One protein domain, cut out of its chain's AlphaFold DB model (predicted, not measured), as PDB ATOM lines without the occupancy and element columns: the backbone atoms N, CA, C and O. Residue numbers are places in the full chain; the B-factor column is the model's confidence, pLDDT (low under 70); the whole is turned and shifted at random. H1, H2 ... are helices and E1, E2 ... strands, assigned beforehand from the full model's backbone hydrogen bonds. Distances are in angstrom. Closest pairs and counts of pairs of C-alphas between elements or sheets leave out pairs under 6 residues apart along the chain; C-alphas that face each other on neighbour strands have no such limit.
ATOM      1  N   PHE A   5      13.304  29.813 -11.981       93.38
ATOM      2  CA  PHE A   5      13.315  29.539 -13.409       93.38
ATOM      3  C   PHE A   5      14.047  28.239 -13.734       93.38
ATOM      4  O   PHE A   5      14.970  27.814 -13.029       93.38
ATOM      5  N   LEU A   6      13.627  27.654 -14.847       94.19
ATOM      6  CA  LEU A   6      14.241  26.516 -15.509       94.19
ATOM      7  C   LEU A   6      14.886  27.000 -16.809       94.19
ATOM      8  O   LEU A   6      14.300  27.813 -17.526       94.19
ATOM      9  N   VAL A   7      16.064  26.467 -17.120       95.38
ATOM     10  CA  VAL A   7      16.684  26.611 -18.438       95.38
ATOM     11  C   VAL A   7      16.564  25.278 -19.167       95.38
ATOM     12  O   VAL A   7      16.928  24.244 -18.612       95.38
ATOM     13  N   SER A   8      16.041  25.304 -20.388       96.00
ATOM     14  CA  SER A   8      15.840  24.126 -21.234       96.00
ATOM     15  C   SER A   8      16.180  24.437 -22.689       96.00
ATOM     16  O   SER A   8      16.436  25.593 -23.039       96.00
ATOM     17  N   ASP A   9      16.172  23.407 -23.534       96.94
ATOM     18  CA  ASP A   9      16.255  23.542 -24.993       96.94
ATOM     19  C   ASP A   9      17.478  24.352 -25.468       96.94
ATOM     20  O   ASP A   9      17.394  25.117 -26.430       96.94
ATOM     21  N   ILE A  10      18.617  24.244 -24.774       96.56
ATOM     22  CA  ILE A  10      19.829  24.960 -25.181       96.56
ATOM     23  C   ILE A  10      20.438  24.246 -26.377       96.56
ATOM     24  O   ILE A  10      20.719  23.052 -26.297       96.56
ATOM     25  N   ALA A  11      20.731  24.980 -27.444       94.75
ATOM     26  CA  ALA A  11      21.450  24.478 -28.604       94.75
ATOM     27  C   ALA A  11      22.558  25.445 -29.030       94.75
ATOM     28  O   ALA A  11      22.442  26.662 -28.891       94.75
ATOM     29  N   ALA A  12      23.638  24.885 -29.571       93.12
ATOM     30  CA  ALA A  12      24.648  25.629 -30.306       93.12
ATOM     31  C   ALA A  12      24.344  25.532 -31.804       93.12
ATOM     32  O   ALA A  12      24.279  24.431 -32.355       93.12
ATOM     33  N   ARG A  13      24.190  26.673 -32.471       92.12
ATOM     34  CA  ARG A  13      23.907  26.772 -33.902       92.12
ATOM     35  C   ARG A  13      25.079  27.415 -34.623       92.12
ATOM     36  O   ARG A  13      25.402  28.566 -34.349       92.12
ATOM     37  N   ASP A  14      25.694  26.696 -35.557       91.06
ATOM     38  CA  ASP A  14      26.629  27.295 -36.513       91.06
ATOM     39  C   ASP A  14      25.831  28.013 -37.604       91.06
ATOM     40  O   ASP A  14      25.213  27.374 -38.456       91.06
ATOM     41  N   ILE A  15      25.838  29.344 -37.588       90.88
ATOM     42  CA  ILE A  15      24.998  30.162 -38.467       90.88
ATOM     43  C   ILE A  15      25.396  30.053 -39.941       90.88
ATOM     44  O   ILE A  15      24.604  30.399 -40.813       90.88
ATOM     45  N   LYS A  16      26.612  29.577 -40.239       90.12
ATOM     46  CA  LYS A  16      27.085  29.437 -41.624       90.12
ATOM     47  C   LYS A  16      26.638  28.138 -42.273       90.12
ATOM     48  O   LYS A  16      26.377  28.122 -43.473       90.12
ATOM     49  N   SER A  17      26.590  27.055 -41.502       89.06
ATOM     50  CA  SER A  17      26.172  25.733 -41.988       89.06
ATOM     51  C   SER A  17      24.733  25.374 -41.615       89.06
ATOM     52  O   SER A  17      24.233  24.349 -42.067       89.06
ATOM     53  N   ASP A  18      24.092  26.194 -40.779       88.38
ATOM     54  CA  ASP A  18      22.811  25.923 -40.122       88.38
ATOM     55  C   ASP A  18      22.807  24.641 -39.272       88.38
ATOM     56  O   ASP A  18      21.766  24.097 -38.901       88.38
ATOM     57  N   ARG A  19      23.997  24.131 -38.939       89.06
ATOM     58  CA  ARG A  19      24.135  22.941 -38.110       89.06
ATOM     59  C   ARG A  19      23.790  23.280 -36.665       89.06
ATOM     60  O   ARG A  19      24.442  24.114 -36.041       89.06
ATOM     61  N   MET A  20      22.827  22.544 -36.124       90.88
ATOM     62  CA  MET A  20      22.408  22.601 -34.726       90.88
ATOM     63  C   MET A  20      23.036  21.456 -33.928       90.88
ATOM     64  O   MET A  20      23.048  20.306 -34.370       90.88
ATOM     65  N   ILE A  21      23.550  21.770 -32.742       91.25
ATOM     66  CA  ILE A  21      24.052  20.809 -31.760       91.25
ATOM     67  C   ILE A  21      23.258  21.042 -30.473       91.25
ATOM     68  O   ILE A  21      23.520  22.026 -29.775       91.25
ATOM     69  N   PRO A  22      22.268  20.193 -30.167       94.31
ATOM     70  CA  PRO A  22      21.466  20.359 -28.969       94.31
ATOM     71  C   PRO A  22      22.300  19.979 -27.734       94.31
ATOM     72  O   PRO A  22      23.054  19.008 -27.756       94.31
ATOM     73  N   LEU A  23      22.207  20.790 -26.682       95.50
ATOM     74  CA  LEU A  23      22.979  20.667 -25.440       95.50
ATOM     75  C   LEU A  23      22.096  20.260 -24.264       95.50
ATOM     76  O   LEU A  23      22.473  19.358 -23.514       95.50
ATOM     77  N   LEU A  24      20.931  20.907 -24.136       97.06
ATOM     78  CA  LEU A  24      19.861  20.512 -23.222       97.06
ATOM     79  C   LEU A  24      18.617  20.112 -24.014       97.06
ATOM     80  O   LEU A  24      18.310  20.736 -25.030       97.06
ATOM     81  N   ASP A  25      17.884  19.121 -23.521       96.62
ATOM     82  CA  ASP A  25      16.551  18.795 -24.027       96.62
ATOM     83  C   ASP A  25      15.454  19.708 -23.439       96.62
ATOM     84  O   ASP A  25      15.724  20.677 -22.714       96.62
ATOM     85  N   SER A  26      14.196  19.402 -23.763       95.31
ATOM     86  CA  SER A  26      13.024  20.173 -23.339       95.31
ATOM     87  C   SER A  26      12.757  20.144 -21.837       95.31
ATOM     88  O   SER A  26      12.100  21.055 -21.321       95.31
ATOM     89  N   ASP A  27      13.279  19.134 -21.143       94.00
ATOM     90  CA  ASP A  27      13.163  18.967 -19.695       94.00
ATOM     91  C   ASP A  27      14.357  19.605 -18.958       94.00
ATOM     92  O   ASP A  27      14.413  19.618 -17.726       94.00
ATOM     93  N   GLY A  28      15.303  20.187 -19.706       94.94
ATOM     94  CA  GLY A  28      16.516  20.806 -19.177       94.94
ATOM     95  C   GLY A  28      17.610  19.796 -18.832       94.94
ATOM     96  O   GLY A  28      18.547  20.142 -18.108       94.94
ATOM     97  N   CYS A  29      17.516  18.562 -19.326       96.12
ATOM     98  CA  CYS A  29      18.523  17.531 -19.116       96.12
ATOM     99  C   CYS A  29      19.671  17.668 -20.110       96.12
ATOM    100  O   CYS A  29      19.463  17.916 -21.298       96.12
ATOM    101  N   VAL A  30      20.899  17.490 -19.622       96.75
ATOM    102  CA  VAL A  30      22.095  17.499 -20.466       96.75
ATOM    103  C   VAL A  30      22.107  16.267 -21.362       96.75
ATOM    104  O   VAL A  30      22.097  15.136 -20.882       96.75
ATOM    105  N   ILE A  31      22.194  16.501 -22.669       95.62
ATOM    106  CA  ILE A  31      22.317  15.452 -23.693       95.62
ATOM    107  C   ILE A  31      23.669  15.485 -24.413       95.62
ATOM    108  O   ILE A  31      24.061  14.496 -25.027       95.62
ATOM    109  N   GLU A  32      24.413  16.588 -24.293       90.56
ATOM    110  CA  GLU A  32      25.758  16.739 -24.847       90.56
ATOM    111  C   GLU A  32      26.758  17.097 -23.744       90.56
ATOM    112  O   GLU A  32      26.550  18.024 -22.959       90.56
ATOM    113  N   ARG A  33      27.902  16.405 -23.719       87.25
ATOM    114  CA  ARG A  33      28.893  16.462 -22.623       87.25
ATOM    115  C   ARG A  33      29.688  17.770 -22.556       87.25
ATOM    116  O   ARG A  33      30.618  17.889 -21.768       87.25
ATOM    117  N   ARG A  34      29.327  18.756 -23.378       90.25
ATOM    118  CA  ARG A  34      29.883  20.113 -23.354       90.25
ATOM    119  C   ARG A  34      29.378  20.923 -22.164       90.25
ATOM    120  O   ARG A  34      30.027  21.890 -21.784       90.25
ATOM    121  N   ILE A  35      28.236  20.557 -21.580       93.88
ATOM    122  CA  ILE A  35      27.785  21.142 -20.317       93.88
ATOM    123  C   ILE A  35      28.509  20.436 -19.172       93.88
ATOM    124  O   ILE A  35      28.326  19.240 -18.963       93.88
ATOM    125  N   LEU A  36      29.342  21.179 -18.448       94.00
ATOM    126  CA  LEU A  36      30.231  20.623 -17.427       94.00
ATOM    127  C   LEU A  36      29.692  20.770 -16.008       94.00
ATOM    128  O   LEU A  36      30.039  19.977 -15.141       94.00
ATOM    129  N   ALA A  37      28.929  21.830 -15.752       95.12
ATOM    130  CA  ALA A  37      28.439  22.131 -14.418       95.12
ATOM    131  C   ALA A  37      27.277  23.122 -14.448       95.12
ATOM    132  O   ALA A  37      27.211  23.999 -15.316       95.12
ATOM    133  N   PHE A  38      26.434  23.031 -13.427       95.12
ATOM    134  CA  PHE A  38      25.431  24.022 -13.077       95.12
ATOM    135  C   PHE A  38      25.642  24.485 -11.644       95.12
ATOM    136  O   PHE A  38      25.915  23.682 -10.758       95.12
ATOM    137  N   LYS A  39      25.440  25.776 -11.398       94.31
ATOM    138  CA  LYS A  39      25.464  26.354 -10.059       94.31
ATOM    139  C   LYS A  39      24.294  27.311  -9.901       94.31
ATOM    140  O   LYS A  39      24.239  28.347 -10.563       94.31
ATOM    141  N   ARG A  40      23.350  26.974  -9.023       91.19
ATOM    142  CA  ARG A  40      22.249  27.873  -8.663       91.19
ATOM    143  C   ARG A  40      22.727  28.783  -7.536       91.19
ATOM    144  O   ARG A  40      22.971  28.311  -6.435       91.19
ATOM    145  N   ILE A  41      22.918  30.062  -7.851       90.88
ATOM    146  CA  ILE A  41      23.440  31.070  -6.915       90.88
ATOM    147  C   ILE A  41      22.305  31.562  -6.012       90.88
ATOM    148  O   ILE A  41      22.462  31.656  -4.800       90.88
ATOM    149  N   ASP A  42      21.146  31.848  -6.609       88.62
ATOM    150  CA  ASP A  42      19.902  32.162  -5.911       88.62
ATOM    151  C   ASP A  42      18.687  31.814  -6.799       88.62
ATOM    152  O   ASP A  42      18.831  31.249  -7.888       88.62
ATOM    153  N   LYS A  43      17.469  32.143  -6.349       87.00
ATOM    154  CA  LYS A  43      16.217  31.860  -7.078       87.00
ATOM    155  C   LYS A  43      16.147  32.446  -8.497       87.00
ATOM    156  O   LYS A  43      15.468  31.887  -9.355       87.00
ATOM    157  N   ASN A  44      16.860  33.541  -8.751       88.69
ATOM    158  CA  ASN A  44      16.886  34.290 -10.007       88.69
ATOM    159  C   ASN A  44      18.250  34.224 -10.713       88.69
ATOM    160  O   ASN A  44      18.417  34.834 -11.769       88.69
ATOM    161  N   GLN A  45      19.211  33.467 -10.174       91.44
ATOM    162  CA  GLN A  45      20.551  33.347 -10.734       91.44
ATOM    163  C   GLN A  45      20.996  31.885 -10.854       91.44
ATOM    164  O   GLN A  45      21.144  31.163  -9.868       91.44
ATOM    165  N   LEU A  46      21.276  31.474 -12.091       92.88
ATOM    166  CA  LEU A  46      21.823  30.172 -12.460       92.88
ATOM    167  C   LEU A  46      23.044  30.410 -13.340       92.88
ATOM    168  O   LEU A  46      22.964  31.089 -14.361       92.88
ATOM    169  N   GLN A  47      24.163  29.820 -12.951       94.69
ATOM    170  CA  GLN A  47      25.367  29.755 -13.755       94.69
ATOM    171  C   GLN A  47      25.474  28.368 -14.388       94.69
ATOM    172  O   GLN A  47      25.210  27.355 -13.741       94.69
ATOM    173  N   MET A  48      25.891  28.324 -15.648       94.12
ATOM    174  CA  MET A  48      26.153  27.091 -16.379       94.12
ATOM    175  C   MET A  48      27.539  27.179 -17.019       94.12
ATOM    176  O   MET A  48      27.874  28.187 -17.643       94.12
ATOM    177  N   ARG A  49      28.356  26.134 -16.854       94.81
ATOM    178  CA  ARG A  49      29.690  26.039 -17.460       94.81
ATOM    179  C   ARG A  49      29.602  25.217 -18.740       94.81
ATOM    180  O   ARG A  49      29.299  24.029 -18.687       94.81
ATOM    181  N   ILE A  50      29.903  25.855 -19.867       91.75
ATOM    182  CA  ILE A  50      29.957  25.222 -21.188       91.75
ATOM    183  C   ILE A  50      31.411  25.163 -21.653       91.75
ATOM    184  O   ILE A  50      32.114  26.175 -21.625       91.75
ATOM    185  N   GLU A  51      31.856  23.995 -22.105       89.94
ATOM    186  CA  GLU A  51      33.106  23.837 -22.838       89.94
ATOM    187  C   GLU A  51      32.883  24.061 -24.339       89.94
ATOM    188  O   GLU A  51      32.056  23.408 -24.980       89.94
ATOM    189  N   PHE A  52      33.656  24.979 -24.918       84.75
ATOM    190  CA  PHE A  52      33.607  25.283 -26.343       84.75
ATOM    191  C   PHE A  52      34.664  24.453 -27.076       84.75
ATOM    192  O   PHE A  52      35.860  24.702 -26.941       84.75
ATOM    193  N   SER A  53      34.230  23.480 -27.880       75.12
ATOM    194  CA  SER A  53      35.128  22.632 -28.670       75.12
ATOM    195  C   SER A  53      34.514  22.217 -30.019       75.12
ATOM    196  O   SER A  53      33.295  22.169 -30.196       75.12
ATOM    197  N   GLY A  54      35.372  21.919 -31.004       62.97
ATOM    198  CA  GLY A  54      34.966  21.239 -32.242       62.97
ATOM    199  C   GLY A  54      34.274  22.092 -33.311       62.97
ATOM    200  O   GLY A  54      33.516  21.550 -34.114       62.97
ATOM    201  N   PHE A  55      34.520  23.399 -33.350       69.19
ATOM    202  CA  PHE A  55      34.049  24.254 -34.439       69.19
ATOM    203  C   PHE A  55      35.094  24.304 -35.562       69.19
ATOM    204  O   PHE A  55      36.295  24.330 -35.296       69.19
ATOM    205  N   THR A  56      34.658  24.238 -36.823       72.69
ATOM    206  CA  THR A  56      35.574  24.315 -37.975       72.69
ATOM    207  C   THR A  56      36.227  25.699 -38.035       72.69
ATOM    208  O   THR A  56      35.711  26.654 -37.458       72.69
ATOM    209  N   ASN A  57      37.325  25.847 -38.785       75.38
ATOM    210  CA  ASN A  57      38.076  27.111 -38.903       75.38
ATOM    211  C   ASN A  57      37.245  28.323 -39.378       75.38
ATOM    212  O   ASN A  57      37.747  29.442 -39.377       75.38
ATOM    213  N   GLN A  58      36.009  28.110 -39.836       81.00
ATOM    214  CA  GLN A  58      35.123  29.158 -40.331       81.00
ATOM    215  C   GLN A  58      33.808  29.266 -39.562       81.00
ATOM    216  O   GLN A  58      33.032  30.155 -39.893       81.00
ATOM    217  N   ALA A  59      33.534  28.406 -38.584       84.56
ATOM    218  CA  ALA A  59      32.245  28.379 -37.902       84.56
ATOM    219  C   ALA A  59      31.973  29.676 -37.124       84.56
ATOM    220  O   ALA A  59      32.876  30.283 -36.547       84.56
ATOM    221  N   GLU A  60      30.707  30.075 -37.099       90.31
ATOM    222  CA  GLU A  60      30.224  31.208 -36.313       90.31
ATOM    223  C   GLU A  60      29.008  30.736 -35.527       90.31
ATOM    224  O   GLU A  60      28.014  30.313 -36.107       90.31
ATOM    225  N   VAL A  61      29.125  30.701 -34.200       90.06
ATOM    226  CA  VAL A  61      28.232  29.896 -33.364       90.06
ATOM    227  C   VAL A  61      27.435  30.779 -32.427       90.06
ATOM    228  O   VAL A  61      28.008  31.537 -31.646       90.06
ATOM    229  N   VAL A  62      26.119  30.618 -32.463       92.81
ATOM    230  CA  VAL A  62      25.183  31.224 -31.519       92.81
ATOM    231  C   VAL A  62      24.684  30.143 -30.570       92.81
ATOM    232  O   VAL A  62      24.386  29.030 -30.991       92.81
ATOM    233  N   TYR A  63      24.604  30.474 -29.286       92.88
ATOM    234  CA  TYR A  63      23.955  29.633 -28.291       92.88
ATOM    235  C   TYR A  63      22.599  30.249 -27.988       92.88
ATOM    236  O   TYR A  63      22.516  31.415 -27.605       92.88
ATOM    237  N   GLU A  64      21.549  29.466 -28.171       94.44
ATOM    238  CA  GLU A  64      20.173  29.856 -27.886       94.44
ATOM    239  C   GLU A  64      19.551  28.842 -26.932       94.44
ATOM    240  O   GLU A  64      19.991  27.697 -26.872       94.44
ATOM    241  N   GLY A  65      18.572  29.271 -26.141       95.38
ATOM    242  CA  GLY A  65      17.910  28.420 -25.161       95.38
ATOM    243  C   GLY A  65      16.660  29.079 -24.603       95.38
ATOM    244  O   GLY A  65      16.439  30.279 -24.793       95.38
ATOM    245  N   ILE A  66      15.839  28.296 -23.906       96.56
ATOM    246  CA  ILE A  66      14.587  28.776 -23.325       96.56
ATOM    247  C   ILE A  66      14.739  28.901 -21.813       96.56
ATOM    248  O   ILE A  66      15.166  27.974 -21.129       96.56
ATOM    249  N   VAL A  67      14.333  30.056 -21.288       94.75
ATOM    250  CA  VAL A  67      14.207  30.303 -19.852       94.75
ATOM    251  C   VAL A  67      12.723  30.392 -19.514       94.75
ATOM    252  O   VAL A  67      12.023  31.272 -20.014       94.75
ATOM    253  N   LYS A  68      12.230  29.467 -18.688       92.25
ATOM    254  CA  LYS A  68      10.814  29.372 -18.294       92.25
ATOM    255  C   LYS A  68      10.691  29.668 -16.805       92.25
ATOM    256  O   LYS A  68      11.491  29.172 -16.014       92.25
ATOM    257  N   SER A  69       9.685  30.447 -16.408       91.88
ATOM    258  CA  SER A  69       9.343  30.574 -14.991       91.88
ATOM    259  C   SER A  69       8.896  29.220 -14.444       91.88
ATOM    260  O   SER A  69       8.271  28.420 -15.141       91.88
ATOM    261  N   CYS A  70       9.249  28.949 -13.195       86.50
ATOM    262  CA  CYS A  70       9.002  27.668 -12.565       86.50
ATOM    263  C   CYS A  70       8.652  27.864 -11.088       86.50
ATOM    264  O   CYS A  70       9.178  28.754 -10.416       86.50
ATOM    265  N   THR A  71       7.718  27.059 -10.589       84.50
ATOM    266  CA  THR A  71       7.271  27.125  -9.193       84.50
ATOM    267  C   THR A  71       7.798  25.967  -8.357       84.50
ATOM    268  O   THR A  71       7.991  26.157  -7.157       84.50
ATOM    269  N   HIS A  72       8.002  24.780  -8.943       80.75
ATOM    270  CA  HIS A  72       8.406  23.545  -8.257       80.75
ATOM    271  C   HIS A  72       9.427  22.776  -9.109       80.75
ATOM    272  O   HIS A  72       9.289  22.750 -10.328       80.75
ATOM    273  N   ASP A  73      10.404  22.121  -8.470       79.44
ATOM    274  CA  ASP A  73      11.409  21.269  -9.130       79.44
ATOM    275  C   ASP A  73      12.173  21.959 -10.288       79.44
ATOM    276  O   ASP A  73      12.439  21.372 -11.334       79.44
ATOM    277  N   CYS A  74      12.596  23.212 -10.092       88.44
ATOM    278  CA  CYS A  74      13.243  24.040 -11.125       88.44
ATOM    279  C   CYS A  74      14.715  23.679 -11.406       88.44
ATOM    280  O   CYS A  74      15.413  24.372 -12.149       88.44
ATOM    281  N   SER A  75      15.189  22.586 -10.811       90.19
ATOM    282  CA  SER A  75      16.524  22.023 -10.993       90.19
ATOM    283  C   SER A  75      16.367  20.574 -11.467       90.19
ATOM    284  O   SER A  75      16.053  19.703 -10.650       90.19
ATOM    285  N   PRO A  76      16.548  20.294 -12.773       91.56
ATOM    286  CA  PRO A  76      16.348  18.960 -13.326       91.56
ATOM    287  C   PRO A  76      17.207  17.895 -12.628       91.56
ATOM    288  O   PRO A  76      18.437  17.988 -12.577       91.56
ATOM    289  N   LYS A  77      16.547  16.855 -12.101       92.88
ATOM    290  CA  LYS A  77      17.184  15.761 -11.339       92.88
ATOM    291  C   LYS A  77      18.112  14.898 -12.197       92.88
ATOM    292  O   LYS A  77      19.055  14.318 -11.675       92.88
ATOM    293  N   CYS A  78      17.883  14.856 -13.508       94.56
ATOM    294  CA  CYS A  78      18.763  14.202 -14.480       94.56
ATOM    295  C   CYS A  78      20.189  14.780 -14.504       94.56
ATOM    296  O   CYS A  78      21.110  14.080 -14.905       94.56
ATOM    297  N   ASN A  79      20.387  16.013 -14.022       94.25
ATOM    298  CA  ASN A  79      21.695  16.666 -13.962       94.25
ATOM    299  C   ASN A  79      22.348  16.564 -12.571       94.25
ATOM    300  O   ASN A  79      23.250  17.343 -12.282       94.25
ATOM    301  N   ALA A  80      21.893  15.649 -11.697       92.69
ATOM    302  CA  ALA A  80      22.335  15.518 -10.299       92.69
ATOM    303  C   ALA A  80      23.861  15.623 -10.113       92.69
ATOM    304  O   ALA A  80      24.323  16.349  -9.239       92.69
TER     305      ALA A  80
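Overview. This is residues 5 to 80 of the 90 residues of an uncharacterized protein of Toxocara canis (UniProt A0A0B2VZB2). A long antiparallel sheet, E2 - E1 - E5, makes one side of a rod, and a separate antiparallel hairpin, E3 and E4, is set loosely across from part of it, with the small helix H1 near E3. The printed part has 76 residues, mostly strand, with five named strands and then one named helix. It is only just compact, close to loose, with a radius of gyration of the C-alphas of 13.2 A and spans of 41 by 20 by 19 A.

Arrangement. E1, residues 5 to 14, forms an antiparallel hairpin with E2, residues 19 to 22; N 21 and O 12 are 2.8 A apart, within hydrogen-bond range. E3, residues 35 to 42, and E4, residues 45 to 50, form another, with N 39 and O 47 at 2.8 A. E1 and E4 are near each other. E5, residues 61 to 70, is antiparallel to E1 at 165 degrees, with N 13 and O 62 at 2.8 A. H1, residues 77 to 80, is not on the sheet and is too short for any O i to N i+4 pair.

Along the chain. E1 measures 26.8 A from C-alpha 5 at (13.315, 29.539, -13.409), E3 19.8 A and E5 28.4 A. H1 ends at C-alpha 80 (22.335, 15.518, -10.299).

Size, cuts and confidence. The C-alphas farthest apart, Asn 57 and His 72, are 42.8 A apart. The printed part has no cut. The link E2 to E3 is long. Residues 54 to 55 have pLDDT under 70.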